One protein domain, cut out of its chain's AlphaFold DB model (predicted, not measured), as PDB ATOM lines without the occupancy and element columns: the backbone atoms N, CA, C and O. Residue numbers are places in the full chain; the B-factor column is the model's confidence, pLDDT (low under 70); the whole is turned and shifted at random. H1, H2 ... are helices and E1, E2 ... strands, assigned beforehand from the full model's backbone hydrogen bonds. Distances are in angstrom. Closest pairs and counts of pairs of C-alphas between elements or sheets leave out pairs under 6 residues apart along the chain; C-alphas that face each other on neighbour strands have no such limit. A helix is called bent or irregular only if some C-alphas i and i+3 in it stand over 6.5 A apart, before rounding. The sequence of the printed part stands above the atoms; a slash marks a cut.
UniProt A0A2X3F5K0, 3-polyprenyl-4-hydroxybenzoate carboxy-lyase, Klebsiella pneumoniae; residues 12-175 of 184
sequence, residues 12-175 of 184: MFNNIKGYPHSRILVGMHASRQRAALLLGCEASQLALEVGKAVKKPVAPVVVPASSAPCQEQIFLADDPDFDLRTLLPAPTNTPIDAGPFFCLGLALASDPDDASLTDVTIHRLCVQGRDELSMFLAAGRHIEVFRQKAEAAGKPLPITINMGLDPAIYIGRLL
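AT A GLANCE: This is residues 12 to 175 of the 184 residues of the protein "3-polyprenyl-4-hydroxybenzoate carboxy-lyase" of Klebsiella pneumoniae (UniProt A0A2X3F5K0). A strongly twisted four-strand sheet, made mainly by the long bent hairpin E2 and E3, has helix H4 across the end where E2 passes into E3, while H1, H2 and H5 form a loose group to one side; residues 58 to 69 stick out as a free loop. The 164 printed residues hold five named helices and five named strands in the order E1 H1 H2 H3 E2 E3 E4 H4 E5 H5. The sheet runs E4, E3, E2, E5, all antiparallel. The class is mixed, helices and strands, with under half of the residues in named elements. The whole is only just compact, close to loose, with a radius of gyration of the C-alphas of 17.9 A and spans of 50 by 45 by 40 A.

HOW THE PARTS SIT: Residues 12 to 13 pair antiparallel with residues 24 to 25 of E1, residues 24 to 26, which pairs with no named strand. H1, residues 32 to 38, is close to but not clearly touching H2, residues 46 to 55; their closest C-alphas, of Ala 36 and Leu 46, are 5.6 A apart. H3, residues 84 to 87, is not on the sheet. E2, residues 101 to 110, bends by 73 degrees at residue 104. E3, residues 118 to 127, bends by 65 degrees at residue 122 and forms a hairpin with E2; N 107 and O 121 are 2.7 A apart, within hydrogen-bond range. E4, residues 133 to 135, completes the meander E2 E3 E4, each strand the antiparallel neighbour of the one before, with N 134 and O 126 at 2.9 A. H4, residues 142 to 152, is on the sheet at a height of 10.4 A, across the strands at 65 degrees to E2 on the local plane; its closest C-alphas to E2 are Ile 143 and Ala 109, 6.3 A apart. E5, residues 160 to 162, is an edge strand beside E2, with N 106 and O 162 at 2.9 A. H5, residues 167 to 173, only grazes the sheet with residues 169 to 173. H5 and H1 only just touch, with 3 pairs of C-alphas within 8 A, the closest Pro 167 and Leu 38 at 7.2 A. Every O i to N i+4 pair is within hydrogen-bond range in H1, H4 and H5, and 5 of 6 are in H2; H3 is too short for such a pair.

IN THESE COORDINATES: E1 begins at C-alpha 24 (254.916, 245.271, 155.887). H2 is 14.6 A long, E2 23.9 A, E3 25.0 A and H4 15.4 A. H5 ends at C-alpha 173 (256.332, 239.678, 177.326).

THE WHOLE: The C-alphas of Ser 44 and Pro 80, the two farthest apart, are 52.2 A apart. The printed part has no cut. The links H2 to H3 and H3 to E2 are long. Residues 174 to 175 have pLDDT under 70.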
ATOM      1  N   MET A  12     261.598 244.968 155.105       98.56
ATOM      2  CA  MET A  12     260.452 245.824 154.833       98.56
ATOM      3  C   MET A  12     260.019 245.630 153.381       98.56
ATOM      4  O   MET A  12     260.809 245.821 152.457       98.56
ATOM      5  N   PHE A  13     258.755 245.281 153.185       98.56
ATOM      6  CA  PHE A  13     258.102 245.259 151.885       98.56
ATOM      7  C   PHE A  13     257.328 246.567 151.724       98.56
ATOM      8  O   PHE A  13     256.296 246.753 152.361       98.56
ATOM      9  N   ASN A  14     257.850 247.480 150.903       98.44
ATOM     10  CA  ASN A  14     257.276 248.821 150.717       98.44
ATOM     11  C   ASN A  14     256.161 248.887 149.664       98.44
ATOM     12  O   ASN A  14     255.482 249.899 149.578       98.44
ATOM     13  N   ASN A  15     256.007 247.852 148.836       97.94
ATOM     14  CA  ASN A  15     254.984 247.802 147.796       97.94
ATOM     15  C   ASN A  15     254.147 246.536 147.973       97.94
ATOM     16  O   ASN A  15     254.607 245.432 147.664       97.94
ATOM     17  N   ILE A  16     252.940 246.708 148.504       98.38
ATOM     18  CA  ILE A  16     252.007 245.624 148.783       98.38
ATOM     19  C   ILE A  16     250.902 245.654 147.730       98.38
ATOM     20  O   ILE A  16     250.159 246.626 147.600       98.38
ATOM     21  N   LYS A  17     250.783 244.570 146.959       97.81
ATOM     22  CA  LYS A  17     249.738 244.446 145.935       97.81
ATOM     23  C   LYS A  17     248.358 244.568 146.586       97.81
ATOM     24  O   LYS A  17     248.074 243.838 147.527       97.81
ATOM     25  N   GLY A  18     247.527 245.475 146.074       97.31
ATOM     26  CA  GLY A  18     246.202 245.777 146.630       97.31
ATOM     27  C   GLY A  18     246.194 246.815 147.760       97.31
ATOM     28  O   GLY A  18     245.117 247.259 148.130       97.31
ATOM     29  N   TYR A  19     247.360 247.247 148.260       97.94
ATOM     30  CA  TYR A  19     247.481 248.192 149.379       97.94
ATOM     31  C   TYR A  19     248.569 249.247 149.084       97.94
ATOM     32  O   TYR A  19     249.691 249.150 149.592       97.94
ATOM     33  N   PRO A  20     248.273 250.259 148.244       93.44
ATOM     34  CA  PRO A  20     249.276 251.173 147.677       93.44
ATOM     35  C   PRO A  20     249.993 252.071 148.698       93.44
ATOM     36  O   PRO A  20     251.058 252.604 148.396       93.44
ATOM     37  N   HIS A  21     249.438 252.233 149.901       92.94
ATOM     38  CA  HIS A  21     250.009 253.061 150.972       92.94
ATOM     39  C   HIS A  21     250.513 252.246 152.166       92.94
ATOM     40  O   HIS A  21     250.938 252.809 153.174       92.94
ATOM     41  N   SER A  22     250.480 250.918 152.067       97.81
ATOM     42  CA  SER A  22     250.893 250.040 153.153       97.81
ATOM     43  C   SER A  22     252.303 249.510 152.939       97.81
ATOM     44  O   SER A  22     252.756 249.267 151.822       97.81
ATOM     45  N   ARG A  23     252.986 249.266 154.056       98.31
ATOM     46  CA  ARG A  23     254.289 248.605 154.112       98.31
ATOM     47  C   ARG A  23     254.272 247.548 155.205       98.31
ATOM     48  O   ARG A  23     253.680 247.766 156.259       98.31
ATOM     49  N   ILE A  24     254.911 246.408 154.957       98.62
ATOM     50  CA  ILE A  24     254.916 245.271 155.887       98.62
ATOM     51  C   ILE A  24     256.344 244.971 156.318       98.62
ATOM     52  O   ILE A  24     257.215 244.700 155.492       98.62
ATOM     53  N   LEU A  25     256.566 244.977 157.630       98.50
ATOM     54  CA  LEU A  25     257.830 244.614 158.252       98.50
ATOM     55  C   LEU A  25     257.769 243.180 158.779       98.50
ATOM     56  O   LEU A  25     256.892 242.834 159.566       98.50
ATOM     57  N   VAL A  26     258.758 242.365 158.418       98.06
ATOM     58  CA  VAL A  26     258.920 241.003 158.940       98.06
ATOM     59  C   VAL A  26     260.333 240.764 159.458       98.06
ATOM     60  O   VAL A  26     261.302 241.423 159.080       98.06
ATOM     61  N   GLY A  27     260.465 239.777 160.341       97.06
ATOM     62  CA  GLY A  27     261.768 239.272 160.766       97.06
ATOM     63  C   GLY A  27     262.525 240.149 161.767       97.06
ATOM     64  O   GLY A  27     263.682 239.840 162.048       97.06
ATOM     65  N   MET A  28     261.907 241.182 162.357       98.12
ATOM     66  CA  MET A  28     262.569 242.065 163.335       98.12
ATOM     67  C   MET A  28     263.242 241.274 164.471       98.12
ATOM     68  O   MET A  28     264.431 241.437 164.726       98.12
ATOM     69  N   HIS A  29     262.545 240.284 165.035       96.19
ATOM     70  CA  HIS A  29     263.050 239.426 166.119       96.19
ATOM     71  C   HIS A  29     263.734 238.127 165.636       96.19
ATOM     72  O   HIS A  29     264.135 237.294 166.444       96.19
ATOM     73  N   ALA A  30     263.875 237.913 164.321       96.31
ATOM     74  CA  ALA A  30     264.304 236.631 163.736       96.31
ATOM     75  C   ALA A  30     265.827 236.358 163.784       96.31
ATOM     76  O   ALA A  30     266.335 235.508 163.053       96.31
ATOM     77  N   SER A  31     266.578 237.083 164.616       96.81
ATOM     78  CA  SER A  31     268.005 236.859 164.866       96.81
ATOM     79  C   SER A  31     268.321 237.206 166.313       96.81
ATOM     80  O   SER A  31     267.969 238.285 166.785       96.81
ATOM     81  N   ARG A  32     269.038 236.310 167.000       95.50
ATOM     82  CA  ARG A  32     269.500 236.557 168.370       95.50
ATOM     83  C   ARG A  32     270.490 237.718 168.426       95.50
ATOM     84  O   ARG A  32     270.388 238.541 169.325       95.50
ATOM     85  N   GLN A  33     271.412 237.794 167.465       97.19
ATOM     86  CA  GLN A  33     272.366 238.897 167.358       97.19
ATOM     87  C   GLN A  33     271.640 240.233 167.192       97.19
ATOM     88  O   GLN A  33     271.950 241.183 167.897       97.19
ATOM     89  N   ARG A  34     270.621 240.285 166.323       97.94
ATOM     90  CA  ARG A  34     269.810 241.496 166.144       97.94
ATOM     91  C   ARG A  34     269.026 241.860 167.403       97.94
ATOM     92  O   ARG A  34     269.032 243.020 167.781       97.94
ATOM     93  N   ALA A  35     268.384 240.892 168.057       97.25
ATOM     94  CA  ALA A  35     267.660 241.141 169.302       97.25
ATOM     95  C   ALA A  35     268.581 241.691 170.406       97.25
ATOM     96  O   ALA A  35     268.209 242.626 171.098       97.25
ATOM     97  N   ALA A  36     269.792 241.145 170.537       97.06
ATOM     98  CA  ALA A  36     270.774 241.618 171.507       97.06
ATOM     99  C   ALA A  36     271.281 243.032 171.184       97.06
ATOM    100  O   ALA A  36     271.308 243.880 172.070       97.06
ATOM    101  N   LEU A  37     271.569 243.309 169.907       97.75
ATOM    102  CA  LEU A  37     271.931 244.649 169.438       97.75
ATOM    103  C   LEU A  37     270.837 245.680 169.755       97.75
ATOM    104  O   LEU A  37     271.143 246.747 170.272       97.75
ATOM    105  N   LEU A  38     269.569 245.347 169.486       97.50
ATOM    106  CA  LEU A  38     268.415 246.213 169.765       97.50
ATOM    107  C   LEU A  38     268.217 246.485 171.263       97.50
ATOM    108  O   LEU A  38     267.665 247.515 171.623       97.50
ATOM    109  N   LEU A  39     268.678 245.576 172.125       96.12
ATOM    110  CA  LEU A  39     268.614 245.706 173.582       96.12
ATOM    111  C   LEU A  39     269.923 246.219 174.202       96.12
ATOM    112  O   LEU A  39     270.045 246.253 175.425       96.12
ATOM    113  N   GLY A  40     270.906 246.606 173.382       96.88
ATOM    114  CA  GLY A  40     272.170 247.173 173.851       96.88
ATOM    115  C   GLY A  40     273.049 246.195 174.635       96.88
ATOM    116  O   GLY A  40     273.788 246.619 175.519       96.88
ATOM    117  N   CYS A  41     272.975 244.892 174.346       96.69
ATOM    118  CA  CYS A  41     273.779 243.878 175.027       96.69
ATOM    119  C   CYS A  41     274.430 242.879 174.062       96.69
ATOM    120  O   CYS A  41     274.037 242.725 172.907       96.69
ATOM    121  N   GLU A  42     275.389 242.109 174.572       96.81
ATOM    122  CA  GLU A  42     275.980 240.995 173.832       96.81
ATOM    123  C   GLU A  42     274.992 239.834 173.655       96.81
ATOM    124  O   GLU A  42     274.226 239.483 174.557       96.81
ATOM    125  N   ALA A  43     275.044 239.159 172.502       96.38
ATOM    126  CA  ALA A  43     274.135 238.049 172.199       96.38
ATOM    127  C   ALA A  43     274.268 236.873 173.181       96.38
ATOM    128  O   ALA A  43     273.287 236.170 173.457       96.38
ATOM    129  N   SER A  44     275.459 236.657 173.737       97.19
ATOM    130  CA  SER A  44     275.703 235.663 174.786       97.19
ATOM    131  C   SER A  44     275.020 236.035 176.110       97.19
ATOM    132  O   SER A  44     274.534 235.145 176.804       97.19
ATOM    133  N   GLN A  45     274.887 237.330 176.409       96.19
ATOM    134  CA  GLN A  45     274.341 237.859 177.665       96.19
ATOM    135  C   GLN A  45     272.844 238.180 177.612       96.19
ATOM    136  O   GLN A  45     272.235 238.402 178.654       96.19
ATOM    137  N   LEU A  46     272.219 238.139 176.433       94.44
ATOM    138  CA  LEU A  46     270.817 238.525 176.234       94.44
ATOM    139  C   LEU A  46     269.840 237.951 177.282       94.44
ATOM    140  O   LEU A  46     269.021 238.678 177.832       94.44
ATOM    141  N   ALA A  47     269.932 236.657 177.597       92.12
ATOM    142  CA  ALA A  47     269.034 236.043 178.582       92.12
ATOM    143  C   ALA A  47     269.267 236.572 180.010       92.12
ATOM    144  O   ALA A  47     268.312 236.729 180.771       92.12
ATOM    145  N   LEU A  48     270.525 236.854 180.364       93.50
ATOM    146  CA  LEU A  48     270.894 237.403 181.664       93.50
ATOM    147  C   LEU A  48     270.375 238.836 181.812       93.50
ATOM    148  O   LEU A  48     269.769 239.151 182.834       93.50
ATOM    149  N   GLU A  49     270.565 239.679 180.797       93.31
ATOM    150  CA  GLU A  49     270.133 241.082 180.832       93.31
ATOM    151  C   GLU A  49     268.610 241.212 180.893       93.31
ATOM    152  O   GLU A  49     268.081 241.892 181.775       93.31
ATOM    153  N   VAL A  50     267.881 240.460 180.061       92.06
ATOM    154  CA  VAL A  50     266.412 240.418 180.139       92.06
ATOM    155  C   VAL A  50     265.958 239.893 181.513       92.06
ATOM    156  O   VAL A  50     265.017 240.417 182.110       92.06
ATOM    157  N   GLY A  51     266.655 238.896 182.069       90.69
ATOM    158  CA  GLY A  51     266.381 238.376 183.409       90.69
ATOM    159  C   GLY A  51     266.606 239.398 184.531       90.69
ATOM    160  O   GLY A  51     265.869 239.385 185.519       90.69
ATOM    161  N   LYS A  52     267.591 240.295 184.398       91.69
ATOM    162  CA  LYS A  52     267.807 241.415 185.330       91.69
ATOM    163  C   LYS A  52     266.678 242.441 185.225       91.69
ATOM    164  O   LYS A  52     266.157 242.845 186.263       91.69
ATOM    165  N   ALA A  53     266.273 242.804 184.007       90.31
ATOM    166  CA  ALA A  53     265.200 243.770 183.763       90.31
ATOM    167  C   ALA A  53     263.865 243.311 184.372       90.31
ATOM    168  O   ALA A  53     263.210 244.066 185.083       90.31
ATOM    169  N   VAL A  54     263.514 242.031 184.216       88.12
ATOM    170  CA  VAL A  54     262.284 241.463 184.798       88.12
ATOM    171  C   VAL A  54     262.231 241.544 186.326       88.12
ATOM    172  O   VAL A  54     261.144 241.621 186.895       88.12
ATOM    173  N   LYS A  55     263.378 241.528 187.014       88.25
ATOM    174  CA  LYS A  55     263.433 241.643 188.483       88.25
ATOM    175  C   LYS A  55     263.242 243.076 188.981       88.25
ATOM    176  O   LYS A  55     262.992 243.264 190.167       88.25
ATOM    177  N   LYS A  56     263.407 244.070 188.108       89.25
ATOM    178  CA  LYS A  56     263.289 245.497 188.421       89.25
ATOM    179  C   LYS A  56     262.427 246.184 187.354       89.25
ATOM    180  O   LYS A  56     262.953 246.999 186.598       89.25
ATOM    181  N   PRO A  57     261.136 245.816 187.244       88.50
ATOM    182  CA  PRO A  57     260.258 246.408 186.249       88.50
ATOM    183  C   PRO A  57     260.047 247.895 186.544       88.50
ATOM    184  O   PRO A  57     259.990 248.308 187.703       88.50
ATOM    185  N   VAL A  58     259.900 248.685 185.485       90.38
ATOM    186  CA  VAL A  58     259.459 250.078 185.562       90.38
ATOM    187  C   VAL A  58     257.998 250.101 185.134       90.38
ATOM    188  O   VAL A  58     257.663 249.565 184.082       90.38
ATOM    189  N   ALA A  59     257.124 250.666 185.967       89.19
ATOM    190  CA  ALA A  59     255.704 250.721 185.651       89.19
ATOM    191  C   ALA A  59     255.445 251.642 184.441       89.19
ATOM    192  O   ALA A  59     256.093 252.688 184.326       89.19
ATOM    193  N   PRO A  60     254.495 251.287 183.559       91.88
ATOM    194  CA  PRO A  60     254.074 252.162 182.475       91.88
ATOM    195  C   PRO A  60     253.408 253.427 183.025       91.88
ATOM    196  O   PRO A  60     252.825 253.423 184.111       91.88
ATOM    197  N   VAL A  61     253.447 254.502 182.240       94.12
ATOM    198  CA  VAL A  61     252.764 255.762 182.546       94.12
ATOM    199  C   VAL A  61     251.720 256.061 181.481       94.12
ATOM    200  O   VAL A  61     251.930 255.801 180.297       94.12
ATOM    201  N   VAL A  62     250.588 256.615 181.906       95.62
ATOM    202  CA  VAL A  62     249.549 257.089 180.990       95.62
ATOM    203  C   VAL A  62     249.939 258.474 180.486       95.62
ATOM    204  O   VAL A  62     250.350 259.333 181.266       95.62
ATOM    205  N   VAL A  63     249.798 258.692 179.181       96.75
ATOM    206  CA  VAL A  63     250.079 259.969 178.514       96.75
ATOM    207  C   VAL A  63     248.814 260.496 177.829       96.75
ATOM    208  O   VAL A  63     247.945 259.697 177.472       96.75
ATOM    209  N   PRO A  64     248.669 261.821 177.643       97.69
ATOM    210  CA  PRO A  64     247.549 262.376 176.888       97.69
ATOM    211  C   PRO A  64     247.607 261.966 175.409       97.69
ATOM    212  O   PRO A  64     248.685 261.723 174.866       97.69
ATOM    213  N   ALA A  65     246.451 261.974 174.738       97.00
ATOM    214  CA  ALA A  65     246.325 261.647 173.312       97.00
ATOM    215  C   ALA A  65     247.223 262.514 172.408       97.00
ATOM    216  O   ALA A  65     247.768 262.031 171.422       97.00
ATOM    217  N   SER A  66     247.463 263.774 172.790       97.12
ATOM    218  CA  SER A  66     248.375 264.682 172.077       97.12
ATOM    219  C   SER A  66     249.831 264.201 172.036       97.12
ATOM    220  O   SER A  66     250.614 264.713 171.244       97.12
ATOM    221  N   SER A  67     250.196 263.232 172.880       97.62
ATOM    222  CA  SER A  67     251.520 262.605 172.937       97.62
ATOM    223  C   SER A  67     251.509 261.153 172.441       97.62
ATOM    224  O   SER A  67     252.463 260.421 172.703       97.62
ATOM    225  N   ALA A  68     250.443 260.712 171.761       97.88
ATOM    226  CA  ALA A  68     250.264 259.336 171.299       97.88
ATOM    227  C   ALA A  68     250.258 259.253 169.757       97.88
ATOM    228  O   ALA A  68     249.190 259.311 169.146       97.88
ATOM    229  N   PRO A  69     251.421 259.042 169.101       98.19
ATOM    230  CA  PRO A  69     251.504 258.939 167.636       98.19
ATOM    231  C   PRO A  69     250.630 257.832 167.034       98.19
ATOM    232  O   PRO A  69     250.213 257.907 165.884       98.19
ATOM    233  N   CYS A  70     250.301 256.795 167.813       98.06
ATOM    234  CA  CYS A  70     249.398 255.732 167.371       98.06
ATOM    235  C   CYS A  70     247.953 256.202 167.118       98.06
ATOM    236  O   CYS A  70     247.174 255.432 166.566       98.06
ATOM    237  N   GLN A  71     247.598 257.432 167.507       98.38
ATOM    238  CA  GLN A  71     246.270 258.028 167.330       98.38
ATOM    239  C   GLN A  71     246.241 259.136 166.259       98.38
ATOM    240  O   GLN A  71     245.259 259.866 166.168       98.38
ATOM    241  N   GLU A  72     247.286 259.269 165.429       98.44
ATOM    242  CA  GLU A  72     247.322 260.239 164.316       98.44
ATOM    243  C   GLU A  72     246.232 259.992 163.259       98.44
ATOM    244  O   GLU A  72     245.778 260.926 162.599       98.44
ATOM    245  N   GLN A  73     245.801 258.738 163.097       98.00
ATOM    246  CA  GLN A  73     244.697 258.347 162.223       98.00
ATOM    247  C   GLN A  73     243.726 257.461 163.000       98.00
ATOM    248  O   GLN A  73     244.137 256.485 163.629       98.00
ATOM    249  N   ILE A  74     242.437 257.794 162.945       98.19
ATOM    250  CA  ILE A  74     241.371 257.075 163.647       98.19
ATOM    251  C   ILE A  74     240.340 256.633 162.614       98.19
ATOM    252  O   ILE A  74     239.797 257.458 161.885       98.19
ATOM    253  N   PHE A  75     240.072 255.330 162.579       98.19
ATOM    254  CA  PHE A  75     239.058 254.710 161.731       98.19
ATOM    255  C   PHE A  75     238.058 254.006 162.646       98.19
ATOM    256  O   PHE A  75     238.453 253.136 163.426       98.19
ATOM    257  N   LEU A  76     236.788 254.405 162.592       98.50
ATOM    258  CA  LEU A  76     235.730 253.834 163.424       98.50
ATOM    259  C   LEU A  76     234.987 252.744 162.644       98.50
ATOM    260  O   LEU A  76     234.735 252.893 161.453       98.50
ATOM    261  N   ALA A  77     234.660 251.634 163.309       98.12
ATOM    262  CA  ALA A  77     234.058 250.466 162.655       98.12
ATOM    263  C   ALA A  77     232.558 250.627 162.334       98.12
ATOM    264  O   ALA A  77     232.006 249.844 161.555       98.12
ATOM    265  N   ASP A  78     231.908 251.624 162.941       97.69
ATOM    266  CA  ASP A  78     230.520 252.009 162.677       97.69
ATOM    267  C   ASP A  78     230.361 252.841 161.394       97.69
ATOM    268  O   ASP A  78     229.245 252.969 160.889       97.69
ATOM    269  N   ASP A  79     231.462 253.337 160.823       98.38
ATOM    270  CA  ASP A  79     231.478 253.885 159.472       98.38
ATOM    271  C   ASP A  79     231.070 252.780 158.471       98.38
ATOM    272  O   ASP A  79     231.659 251.691 158.497       98.38
ATOM    273  N   PRO A  80     230.069 253.002 157.599       97.69
ATOM    274  CA  PRO A  80     229.611 251.994 156.642       97.69
ATOM    275  C   PRO A  80     230.694 251.571 155.639       97.69
ATOM    276  O   PRO A  80     230.687 250.421 155.195       97.69
ATOM    277  N   ASP A  81     231.642 252.455 155.327       97.69
ATOM    278  CA  ASP A  81     232.734 252.202 154.386       97.69
ATOM    279  C   ASP A  81     233.956 251.558 155.065       97.69
ATOM    280  O   ASP A  81     234.914 251.165 154.392       97.69
ATOM    281  N   PHE A  82     233.935 251.396 156.394       98.56
ATOM    282  CA  PHE A  82     234.995 250.690 157.106       98.56
ATOM    283  C   PHE A  82     235.079 249.223 156.661       98.56
ATOM    284  O   PHE A  82     234.094 248.479 156.648       98.56
ATOM    285  N   ASP A  83     236.293 248.780 156.345       98.44
ATOM    286  CA  ASP A  83     236.604 247.374 156.136       98.44
ATOM    287  C   ASP A  83     238.060 247.103 156.528       98.44
ATOM    288  O   ASP A  83     239.005 247.521 155.857       98.44
ATOM    289  N   LEU A  84     238.256 246.358 157.616       98.12
ATOM    290  CA  LEU A  84     239.571 245.944 158.101       98.12
ATOM    291  C   LEU A  84     240.396 245.252 157.008       98.12
ATOM    292  O   LEU A  84     241.619 245.404 156.968       98.12
ATOM    293  N   ARG A  85     239.736 244.514 156.107       97.94
ATOM    294  CA  ARG A  85     240.379 243.761 155.025       97.94
ATOM    295  C   ARG A  85     240.975 244.684 153.976       97.94
ATOM    296  O   ARG A  85     241.958 244.297 153.358       97.94
ATOM    297  N   THR A  86     240.422 245.874 153.761       97.06
ATOM    298  CA  THR A  86     240.973 246.859 152.816       97.06
ATOM    299  C   THR A  86     241.915 247.839 153.511       97.06
ATOM    300  O   THR A  86     242.852 248.331 152.884       97.06
ATOM    301  N   LEU A  87     241.725 248.067 154.815       97.75
ATOM    302  CA  LEU A  87     242.533 248.987 155.612       97.75
ATOM    303  C   LEU A  87     243.944 248.454 155.905       97.75
ATOM    304  O   LEU A  87     244.923 249.186 155.754       97.75
ATOM    305  N   LEU A  88     244.071 247.192 156.336       98.00
ATOM    306  CA  LEU A  88     245.349 246.615 156.762       98.00
ATOM    307  C   LEU A  88     245.672 245.315 156.012       98.00
ATOM    308  O   LEU A  88     244.887 244.366 156.061       98.00
ATOM    309  N   PRO A  89     246.861 245.195 155.388       97.81
ATOM    310  CA  PRO A  89     247.255 243.958 154.731       97.81
ATOM    311  C   PRO A  89     247.727 242.918 155.753       97.81
ATOM    312  O   PRO A  89     248.893 242.904 156.154       97.81
ATOM    313  N   ALA A  90     246.832 242.020 156.159       98.06
ATOM    314  CA  ALA A  90     247.177 240.839 156.948       98.06
ATOM    315  C   ALA A  90     247.763 239.735 156.037       98.06
ATOM    316  O   ALA A  90     247.067 239.246 155.147       98.06
ATOM    317  N   PRO A  91     249.031 239.313 156.207       97.31
ATOM    318  CA  PRO A  91     249.609 238.257 155.376       97.31
ATOM    319  C   PRO A  91     249.047 236.866 155.699       97.31
ATOM    320  O   PRO A  91     248.626 236.590 156.823       97.31
ATOM    321  N   THR A  92     249.154 235.948 154.739       97.19
ATOM    322  CA  THR A  92     249.087 234.497 154.971       97.19
ATOM    323  C   THR A  92     250.499 233.912 154.896       97.19
ATOM    324  O   THR A  92     251.310 234.321 154.065       97.19
ATOM    325  N   ASN A  93     250.837 232.984 155.792       94.19
ATOM    326  CA  ASN A  93     252.145 232.322 155.795       94.19
ATOM    327  C   ASN A  93     252.168 231.130 154.837       94.19
ATOM    328  O   ASN A  93     253.199 230.854 154.222       94.19
ATOM    329  N   THR A  94     251.049 230.412 154.723       95.19
ATOM    330  CA  THR A  94     250.915 229.265 153.822       95.19
ATOM    331  C   THR A  94     249.626 229.338 152.999       95.19
ATOM    332  O   THR A  94     248.660 229.967 153.434       95.19
ATOM    333  N   PRO A  95     249.559 228.659 151.835       95.75
ATOM    334  CA  PRO A  95     248.324 228.566 151.048       95.75
ATOM    335  C   PRO A  95     247.167 227.834 151.746       95.75
ATOM    336  O   PRO A  95     246.054 227.862 151.238       95.75
ATOM    337  N   ILE A  96     247.434 227.148 152.864       96.38
ATOM    338  CA  ILE A  96     246.451 226.363 153.623       96.38
ATOM    339  C   ILE A  96     246.126 226.993 154.986       96.38
ATOM    340  O   ILE A  96     245.494 226.351 155.825       96.38
ATOM    341  N   ASP A  97     246.582 228.224 155.235       97.50
ATOM    342  CA  ASP A  97     246.186 228.973 156.426       97.50
ATOM    343  C   ASP A  97     244.670 229.235 156.394       97.50
ATOM    344  O   ASP A  97     244.088 229.449 155.333       97.50
ATOM    345  N   ALA A  98     244.030 229.263 157.566       97.00
ATOM    346  CA  ALA A  98     242.580 229.472 157.684       97.00
ATOM    347  C   ALA A  98     242.094 230.838 157.155       97.00
ATOM    348  O   ALA A  98     240.904 231.017 156.918       97.00
ATOM    349  N   GLY A  99     243.006 231.798 156.993       97.31
ATOM    350  CA  GLY A  99     242.734 233.141 156.496       97.31
ATOM    351  C   GLY A  99     243.920 234.082 156.732       97.31
ATOM    352  O   GLY A  99     244.987 233.629 157.157       97.31
ATOM    353  N   PRO A 100     243.758 235.387 156.456       98.38
ATOM    354  CA  PRO A 100     244.766 236.412 156.731       98.38
ATOM    355  C   PRO A 100     245.052 236.538 158.234       98.38
ATOM    356  O   PRO A 100     244.115 236.601 159.030       98.38
ATOM    357  N   PHE A 101     246.326 236.618 158.637       98.56
ATOM    358  CA  PHE A 101     246.715 236.667 160.050       98.56
ATOM    359  C   PHE A 101     247.524 237.906 160.433       98.56
ATOM    360  O   PHE A 101     248.506 238.271 159.789       98.56
ATOM    361  N   PHE A 102     247.218 238.440 161.615       98.56
ATOM    362  CA  PHE A 102     248.165 239.223 162.402       98.56
ATOM    363  C   PHE A 102     248.851 238.305 163.416       98.56
ATOM    364  O   PHE A 102     248.208 237.742 164.301       98.56
ATOM    365  N   CYS A 103     250.169 238.124 163.287       97.75
ATOM    366  CA  CYS A 103     250.929 237.186 164.128       97.75
ATOM    367  C   CYS A 103     251.638 237.838 165.329       97.75
ATOM    368  O   CYS A 103     252.147 237.122 166.189       97.75
ATOM    369  N   LEU A 104     251.698 239.173 165.382       97.56
ATOM    370  CA  LEU A 104     252.333 239.950 166.457       97.56
ATOM    371  C   LEU A 104     251.349 240.945 167.095       97.56
ATOM    372  O   LEU A 104     251.728 242.063 167.442       97.56
ATOM    373  N   GLY A 105     250.086 240.537 167.246       97.81
ATOM    374  CA  GLY A 105     249.085 241.309 167.977       97.81
ATOM    375  C   GLY A 105     249.337 241.214 169.477       97.81
ATOM    376  O   GLY A 105     249.080 240.169 170.075       97.81
ATOM    377  N   LEU A 106     249.865 242.278 170.083       97.31
ATOM    378  CA  LEU A 106     250.021 242.373 171.530       97.31
ATOM    379  C   LEU A 106     248.689 242.838 172.135       97.31
ATOM    380  O   LEU A 106     248.380 244.028 172.143       97.31
ATOM    381  N   ALA A 107     247.885 241.879 172.583       96.94
ATOM    382  CA  ALA A 107     246.593 242.116 173.202       96.94
ATOM    383  C   ALA A 107     246.776 242.638 174.629       96.94
ATOM    384  O   ALA A 107     247.457 241.984 175.409       96.94
ATOM    385  N   LEU A 108     246.166 243.769 174.974       96.00
ATOM    386  CA  LEU A 108     246.053 244.258 176.349       96.00
ATOM    387  C   LEU A 108     244.590 244.184 176.778       96.00
ATOM    388  O   LEU A 108     243.712 244.660 176.054       96.00
ATOM    389  N   ALA A 109     244.352 243.591 177.944       96.19
ATOM    390  CA  ALA A 109     243.040 243.499 178.569       96.19
ATOM    391  C   ALA A 109     243.171 243.590 180.093       96.19
ATOM    392  O   ALA A 109     244.186 243.176 180.659       96.19
ATOM    393  N   SER A 110     242.125 244.078 180.748       95.12
ATOM    394  CA  SER A 110     242.047 244.168 182.208       95.12
ATOM    395  C   SER A 110     240.934 243.272 182.743       95.12
ATOM    396  O   SER A 110     240.003 242.934 182.009       95.12
ATOM    397  N   ASP A 111     241.038 242.865 184.005       95.00
ATOM    398  CA  ASP A 111     239.980 242.112 184.672       95.00
ATOM    399  C   ASP A 111     238.691 242.958 184.706       95.00
ATOM    400  O   ASP A 111     238.748 244.135 185.076       95.00
ATOM    401  N   PRO A 112     237.530 242.403 184.308       95.69
ATOM    402  CA  PRO A 112     236.271 243.147 184.297       95.69
ATOM    403  C   PRO A 112     235.790 243.562 185.698       95.69
ATOM    404  O   PRO A 112     234.987 244.490 185.795       95.69
ATOM    405  N   ASP A 113     236.269 242.905 186.759       94.75
ATOM    406  CA  ASP A 113     235.918 243.224 188.147       94.75
ATOM    407  C   ASP A 113     236.931 244.182 188.801       94.75
ATOM    408  O   ASP A 113     236.584 244.915 189.727       94.75
ATOM    409  N   ASP A 114     238.184 244.185 188.327       92.69
ATOM    410  CA  ASP A 114     239.277 245.013 188.848       92.69
ATOM    411  C   ASP A 114     240.210 245.485 187.719       92.69
ATOM    412  O   ASP A 114     241.151 244.800 187.311       92.69
ATOM    413  N   ALA A 115     239.994 246.717 187.257       89.44
ATOM    414  CA  ALA A 115     240.774 247.312 186.174       89.44
ATOM    415  C   ALA A 115     242.277 247.472 186.495       89.44
ATOM    416  O   ALA A 115     243.081 247.653 185.577       89.44
ATOM    417  N   SER A 116     242.688 247.393 187.768       88.00
ATOM    418  CA  SER A 116     244.108 247.419 188.142       88.00
ATOM    419  C   SER A 116     244.845 246.137 187.727       88.00
ATOM    420  O   SER A 116     246.057 246.161 187.483       88.00
ATOM    421  N   LEU A 117     244.117 245.028 187.561       90.25
ATOM    422  CA  LEU A 117     244.647 243.755 187.089       90.25
ATOM    423  C   LEU A 117     244.658 243.734 185.561       90.25
ATOM    424  O   LEU A 117     243.684 243.364 184.916       90.25
ATOM    425  N   THR A 118     245.785 244.121 184.972       90.44
ATOM    426  CA  THR A 118     245.966 244.141 183.513       90.44
ATOM    427  C   THR A 118     246.940 243.059 183.056       90.44
ATOM    428  O   THR A 118     248.005 242.866 183.645       90.44
ATOM    429  N   ASP A 119     246.595 242.365 181.972       91.12
ATOM    430  CA  ASP A 119     247.479 241.431 181.280       91.12
ATOM    431  C   ASP A 119     247.687 241.860 179.828       91.12
ATOM    432  O   ASP A 119     246.821 242.451 179.186       91.12
ATOM    433  N   VAL A 120     248.873 241.551 179.314       92.00
ATOM    434  CA  VAL A 120     249.294 241.928 177.967       92.00
ATOM    435  C   VAL A 120     249.875 240.692 177.306       92.00
ATOM    436  O   VAL A 120     250.873 240.221 177.803       92.00
ATOM    437  N   THR A 121     249.344 240.121 176.230       92.25
ATOM    438  CA  THR A 121     249.868 238.878 175.621       92.25
ATOM    439  C   THR A 121     249.921 238.943 174.108       92.25
ATOM    440  O   THR A 121     249.094 239.576 173.471       92.25
ATOM    441  N   ILE A 122     250.877 238.241 173.499       95.31
ATOM    442  CA  ILE A 122     250.930 238.118 172.038       95.31
ATOM    443  C   ILE A 122     249.961 237.020 171.597       95.31
ATOM    444  O   ILE A 122     250.081 235.875 172.042       95.31
ATOM    445  N   HIS A 123     249.044 237.359 170.693       96.44
ATOM    446  CA  HIS A 123     248.106 236.428 170.076       96.44
ATOM    447  C   HIS A 123     248.182 236.488 168.553       96.44
ATOM    448  O   HIS A 123     248.496 237.518 167.954       96.44
ATOM    449  N   ARG A 124     247.866 235.349 167.931       96.50
ATOM    450  CA  ARG A 124     247.544 235.293 166.507       96.50
ATOM    451  C   ARG A 124     246.063 235.619 166.326       96.50
ATOM    452  O   ARG A 124     245.236 235.071 167.057       96.50
ATOM    453  N   LEU A 125     245.763 236.476 165.361       98.62
ATOM    454  CA  LEU A 125     244.417 236.957 165.067       98.62
ATOM    455  C   LEU A 125     244.128 236.687 163.596       98.62
ATOM    456  O   LEU A 125     244.897 237.145 162.751       98.62
ATOM    457  N   CYS A 126     243.077 235.928 163.293       98.75
ATOM    458  CA  CYS A 126     242.672 235.662 161.914       98.75
ATOM    459  C   CYS A 126     241.554 236.620 161.520       98.75
ATOM    460  O   CYS A 126     240.534 236.665 162.209       98.75
ATOM    461  N   VAL A 127     241.710 237.328 160.405       98.69
ATOM    462  CA  VAL A 127     240.664 238.198 159.857       98.69
ATOM    463  C   VAL A 127     239.500 237.341 159.367       98.69
ATOM    464  O   VAL A 127     239.710 236.451 158.545       98.69
ATOM    465  N   GLN A 128     238.303 237.575 159.912       98.56
ATOM    466  CA  GLN A 128     237.077 236.840 159.564       98.56
ATOM    467  C   GLN A 128     236.124 237.689 158.716       98.56
ATOM    468  O   GLN A 128     235.499 237.177 157.791       98.56
ATOM    469  N   GLY A 129     236.054 238.992 158.995       98.12
ATOM    470  CA  GLY A 129     235.106 239.905 158.360       98.12
ATOM    471  C   GLY A 129     235.642 241.326 158.229       98.12
ATOM    472  O   GLY A 129     236.845 241.559 158.353       98.12
ATOM    473  N   ARG A 130     234.729 242.269 157.966       98.31
ATOM    474  CA  ARG A 130     235.051 243.702 157.868       98.31
ATOM    475  C   ARG A 130     235.489 244.291 159.212       98.31
ATOM    476  O   ARG A 130     236.296 245.204 159.237       98.31
ATOM    477  N   ASP A 131     234.988 243.748 160.312       98.50
ATOM    478  CA  ASP A 131     235.142 244.238 161.687       98.50
ATOM    479  C   ASP A 131     235.335 243.091 162.698       98.50
ATOM    480  O   ASP A 131     235.347 243.311 163.906       98.50
ATOM    481  N   GLU A 132     235.563 241.866 162.211       98.62
ATOM    482  CA  GLU A 132     235.671 240.663 163.038       98.62
ATOM    483  C   GLU A 132     237.029 239.962 162.894       98.62
ATOM    484  O   GLU A 132     237.537 239.713 161.791       98.62
ATOM    485  N   LEU A 133     237.591 239.571 164.041       98.75
ATOM    486  CA  LEU A 133     238.805 238.772 164.175       98.75
ATOM    487  C   LEU A 133     238.518 237.552 165.054       98.75
ATOM    488  O   LEU A 133     237.873 237.674 166.094       98.75
ATOM    489  N   SER A 134     239.081 236.394 164.710       98.44
ATOM    490  CA  SER A 134     239.127 235.254 165.631       98.44
ATOM    491  C   SER A 134     240.462 235.212 166.375       98.44
ATOM    492  O   SER A 134     241.536 235.404 165.795       98.44
ATOM    493  N   MET A 135     240.396 234.964 167.683       98.12
ATOM    494  CA  MET A 135     241.536 234.991 168.598       98.12
ATOM    495  C   MET A 135     241.593 233.689 169.392       98.12
ATOM    496  O   MET A 135     240.632 233.306 170.053       98.12
ATOM    497  N   PHE A 136     242.738 233.008 169.359       96.50
ATOM    498  CA  PHE A 136     242.957 231.837 170.207       96.50
ATOM    499  C   PHE A 136     243.507 232.254 171.573       96.50
ATOM    500  O   PHE A 136     244.563 232.892 171.657       96.50
ATOM    501  N   LEU A 137     242.833 231.822 172.637       94.25
ATOM    502  CA  LEU A 137     243.230 232.024 174.024       94.25
ATOM    503  C   LEU A 137     243.615 230.674 174.635       94.25
ATOM    504  O   LEU A 137     242.814 229.746 174.706       94.25
ATOM    505  N   ALA A 138     244.877 230.540 175.046       90.00
ATOM    506  CA  ALA A 138     245.326 229.327 175.719       90.00
ATOM    507  C   ALA A 138     244.723 229.253 177.131       90.00
ATOM    508  O   ALA A 138     244.788 230.231 177.881       90.00
ATOM    509  N   ALA A 139     244.207 228.080 177.503       87.81
ATOM    510  CA  ALA A 139     243.626 227.845 178.821       87.81
ATOM    511  C   ALA A 139     244.600 228.229 179.954       87.81
ATOM    512  O   ALA A 139     245.801 227.950 179.890       87.81
ATOM    513  N   GLY A 140     244.072 228.886 180.990       82.88
ATOM    514  CA  GLY A 140     244.836 229.331 182.160       82.88
ATOM    515  C   GLY A 140     245.650 230.618 181.967       82.88
ATOM    516  O   GLY A 140     246.399 230.997 182.865       82.88
ATOM    517  N   ARG A 141     245.545 231.306 180.821       86.81
ATOM    518  CA  ARG A 141     246.083 232.670 180.660       86.81
ATOM    519  C   ARG A 141     245.151 233.697 181.301       86.81
ATOM    520  O   ARG A 141     243.944 233.500 181.299       86.81
ATOM    521  N   HIS A 142     245.701 234.801 181.810       89.56
ATOM    522  CA  HIS A 142     244.898 235.793 182.534       89.56
ATOM    523  C   HIS A 142     243.823 236.421 181.641       89.56
ATOM    524  O   HIS A 142     242.675 236.471 182.057       89.56
ATOM    525  N   ILE A 143     244.144 236.769 180.386       93.31
ATOM    526  CA  ILE A 143     243.127 237.274 179.442       93.31
ATOM    527  C   ILE A 143     241.979 236.267 179.234       93.31
ATOM    528  O   ILE A 143     240.832 236.681 179.109       93.31
ATOM    529  N   GLU A 144     242.242 234.954 179.258       95.44
ATOM    530  CA  GLU A 144     241.160 233.959 179.175       95.44
ATOM    531  C   GLU A 144     240.281 233.969 180.431       95.44
ATOM    532  O   GLU A 144     239.064 233.879 180.320       95.44
ATOM    533  N   VAL A 145     240.872 234.141 181.618       94.94
ATOM    534  CA  VAL A 145     240.112 234.302 182.869       94.94
ATOM    535  C   VAL A 145     239.236 235.557 182.810       94.94
ATOM    536  O   VAL A 145     238.055 235.493 183.143       94.94
ATOM    537  N   PHE A 146     239.781 236.678 182.329       96.19
ATOM    538  CA  PHE A 146     239.030 237.926 182.165       96.19
ATOM    539  C   PHE A 146     237.862 237.750 181.187       96.19
ATOM    540  O   PHE A 146     236.747 238.193 181.462       96.19
ATOM    541  N   ARG A 147     238.090 237.042 180.071       97.50
ATOM    542  CA  ARG A 147     237.056 236.754 179.069       97.50
ATOM    543  C   ARG A 147     235.946 235.878 179.646       97.50
ATOM    544  O   ARG A 147     234.779 236.197 179.452       97.50
ATOM    545  N   GLN A 148     236.294 234.811 180.368       97.31
ATOM    546  CA  GLN A 148     235.319 233.910 180.997       97.31
ATOM    547  C   GLN A 148     234.428 234.640 182.004       97.31
ATOM    548  O   GLN A 148     233.218 234.425 182.014       97.31
ATOM    549  N   LYS A 149     235.003 235.536 182.818       96.81
ATOM    550  CA  LYS A 149     234.236 236.389 183.737       96.81
ATOM    551  C   LYS A 149     233.259 237.305 182.998       96.81
ATOM    552  O   LYS A 149     232.085 237.357 183.356       96.81
ATOM    553  N   ALA A 150     233.730 238.004 181.961       97.75
ATOM    554  CA  ALA A 150     232.890 238.911 181.181       97.75
ATOM    555  C   ALA A 150     231.734 238.156 180.496       97.75
ATOM    556  O   ALA A 150     230.575 238.558 180.605       97.75
ATOM    557  N   GLU A 151     232.038 237.012 179.880       98.00
ATOM    558  CA  GLU A 151     231.059 236.138 179.229       98.00
ATOM    559  C   GLU A 151     230.018 235.595 180.216       98.00
ATOM    560  O   GLU A 151     228.824 235.645 179.926       98.00
ATOM    561  N   ALA A 152     230.436 235.150 181.407       97.94
ATOM    562  CA  ALA A 152     229.520 234.698 182.456       97.94
ATOM    563  C   ALA A 152     228.561 235.806 182.929       97.94
ATOM    564  O   ALA A 152     227.441 235.521 183.352       97.94
ATOM    565  N   ALA A 153     228.976 237.070 182.821       97.75
ATOM    566  CA  ALA A 153     228.147 238.238 183.098       97.75
ATOM    567  C   ALA A 153     227.323 238.717 181.882       97.75
ATOM    568  O   ALA A 153     226.648 239.744 181.979       97.75
ATOM    569  N   GLY A 154     227.388 238.026 180.737       98.12
ATOM    570  CA  GLY A 154     226.716 238.427 179.497       98.12
ATOM    571  C   GLY A 154     227.268 239.721 178.890       98.12
ATOM    572  O   GLY A 154     226.539 240.432 178.199       98.12
ATOM    573  N   LYS A 155     228.530 240.065 179.175       98.00
ATOM    574  CA  LYS A 155     229.183 241.302 178.729       98.00
ATOM    575  C   LYS A 155     230.394 241.002 177.840       98.00
ATOM    576  O   LYS A 155     231.076 239.999 178.046       98.00
ATOM    577  N   PRO A 156     230.714 241.876 176.872       97.94
ATOM    578  CA  PRO A 156     231.969 241.776 176.139       97.94
ATOM    579  C   PRO A 156     233.162 242.137 177.039       97.94
ATOM    580  O   PRO A 156     233.024 242.915 177.984       97.94
ATOM    581  N   LEU A 157     234.346 241.616 176.706       98.06
ATOM    582  CA  LEU A 157     235.618 242.048 177.291       98.06
ATOM    583  C   LEU A 157     236.281 243.080 176.363       98.06
ATOM    584  O   LEU A 157     236.663 242.714 175.249       98.06
ATOM    585  N   PRO A 158     236.462 244.343 176.789       97.88
ATOM    586  CA  PRO A 158     237.228 245.319 176.023       97.88
ATOM    587  C   PRO A 158     238.701 244.907 175.921       97.88
ATOM    588  O   PRO A 158     239.330 244.575 176.926       97.88
ATOM    589  N   ILE A 159     239.261 244.961 174.712       97.69
ATOM    590  CA  ILE A 159     240.673 244.663 174.449       97.69
ATOM    591  C   ILE A 159     241.269 245.694 173.489       97.69
ATOM    592  O   ILE A 159     240.560 246.274 172.669       97.69
ATOM    593  N   THR A 160     242.587 245.868 173.538       98.38
ATOM    594  CA  THR A 160     243.342 246.573 172.488       98.38
ATOM    595  C   THR A 160     244.346 245.628 171.848       98.38
ATOM    596  O   THR A 160     244.942 244.806 172.541       98.38
ATOM    597  N   ILE A 161     244.549 245.739 170.533       98.44
ATOM    598  CA  ILE A 161     245.560 244.974 169.797       98.44
ATOM    599  C   ILE A 161     246.654 245.929 169.330       98.44
ATOM    600  O   ILE A 161     246.449 246.740 168.432       98.44
ATOM    601  N   ASN A 162     247.834 245.806 169.927       98.44
ATOM    602  CA  ASN A 162     248.952 246.713 169.707       98.44
ATOM    603  C   ASN A 162     249.970 246.049 168.763       98.44
ATOM    604  O   ASN A 162     250.443 244.938 169.026       98.44
ATOM    605  N   MET A 163     250.293 246.698 167.642       98.44
ATOM    606  CA  MET A 163     251.190 246.173 166.605       98.44
ATOM    607  C   MET A 163     252.214 247.228 166.179       98.44
ATOM    608  O   MET A 163     251.888 248.407 166.118       98.44
ATOM    609  N   GLY A 164     253.439 246.803 165.848       97.56
ATOM    610  CA  GLY A 164     254.498 247.726 165.407       97.56
ATOM    611  C   GLY A 164     255.208 248.434 166.563       97.56
ATOM    612  O   GLY A 164     255.406 249.642 166.531       97.56
ATOM    613  N   LEU A 165     255.560 247.670 167.596       97.81
ATOM    614  CA  LEU A 165     256.101 248.169 168.862       97.81
ATOM    615  C   LEU A 165     257.634 248.132 168.908       97.81
ATOM    616  O   LEU A 165     258.276 247.462 168.091       97.81
ATOM    617  N   ASP A 166     258.202 248.786 169.925       97.56
ATOM    618  CA  ASP A 166     259.597 248.586 170.321       97.56
ATOM    619  C   ASP A 166     259.866 247.077 170.546       97.56
ATOM    620  O   ASP A 166     259.108 246.415 171.271       97.56
ATOM    621  N   PRO A 167     260.924 246.500 169.941       96.25
ATOM    622  CA  PRO A 167     261.324 245.114 170.164       96.25
ATOM    623  C   PRO A 167     261.432 244.700 171.639       96.25
ATOM    624  O   PRO A 167     261.154 243.542 171.964       96.25
ATOM    625  N   ALA A 168     261.800 245.618 172.538       94.50
ATOM    626  CA  ALA A 168     261.875 245.359 173.972       94.50
ATOM    627  C   ALA A 168     260.522 244.942 174.566       94.50
ATOM    628  O   ALA A 168     260.481 244.003 175.363       94.50
ATOM    629  N   ILE A 169     259.422 245.551 174.113       95.06
ATOM    630  CA  ILE A 169     258.064 245.257 174.595       95.06
ATOM    631  C   ILE A 169     257.675 243.821 174.213       95.06
ATOM    632  O   ILE A 169     257.242 243.024 175.051       95.06
ATOM    633  N   TYR A 170     257.901 243.432 172.952       94.88
ATOM    634  CA  TYR A 170     257.620 242.067 172.499       94.88
ATOM    635  C   TYR A 170     258.479 241.021 173.221       94.88
ATOM    636  O   TYR A 170     257.969 239.966 173.610       94.88
ATOM    637  N   ILE A 171     259.775 241.292 173.408       91.69
ATOM    638  CA  ILE A 171     260.705 240.366 174.070       91.69
ATOM    639  C   ILE A 171     260.366 240.224 175.558       91.69
ATOM    640  O   ILE A 171     260.312 239.100 176.068       91.69
ATOM    641  N   GLY A 172     260.094 241.337 176.244       85.88
ATOM    642  CA  GLY A 172     259.759 241.365 177.666       85.88
ATOM    643  C   GLY A 172     258.534 240.517 178.002       85.88
ATOM    644  O   GLY A 172     258.504 239.846 179.044       85.88
ATOM    645  N   ARG A 173     257.556 240.445 177.084       79.06
ATOM    646  CA  ARG A 173     256.332 239.678 177.326       79.06
ATOM    647  C   ARG A 173     256.484 238.155 177.242       79.06
ATOM    648  O   ARG A 173     255.660 237.413 177.778       79.06
ATOM    649  N   LEU A 174     257.534 237.635 176.615       69.75
ATOM    650  CA  LEU A 174     257.699 236.179 176.475       69.75
ATOM    651  C   LEU A 174     258.002 235.467 177.807       69.75
ATOM    652  O   LEU A 174     257.945 234.238 177.886       69.75
ATOM    653  N   LEU A 175     258.292 236.221 178.867       64.00
ATOM    654  CA  LEU A 175     258.618 235.700 180.188       64.00
ATOM    655  C   LEU A 175     257.371 235.635 181.091       64.00
ATOM    656  O   LEU A 175     256.612 236.595 181.202       64.00
TER     657      LEU A 175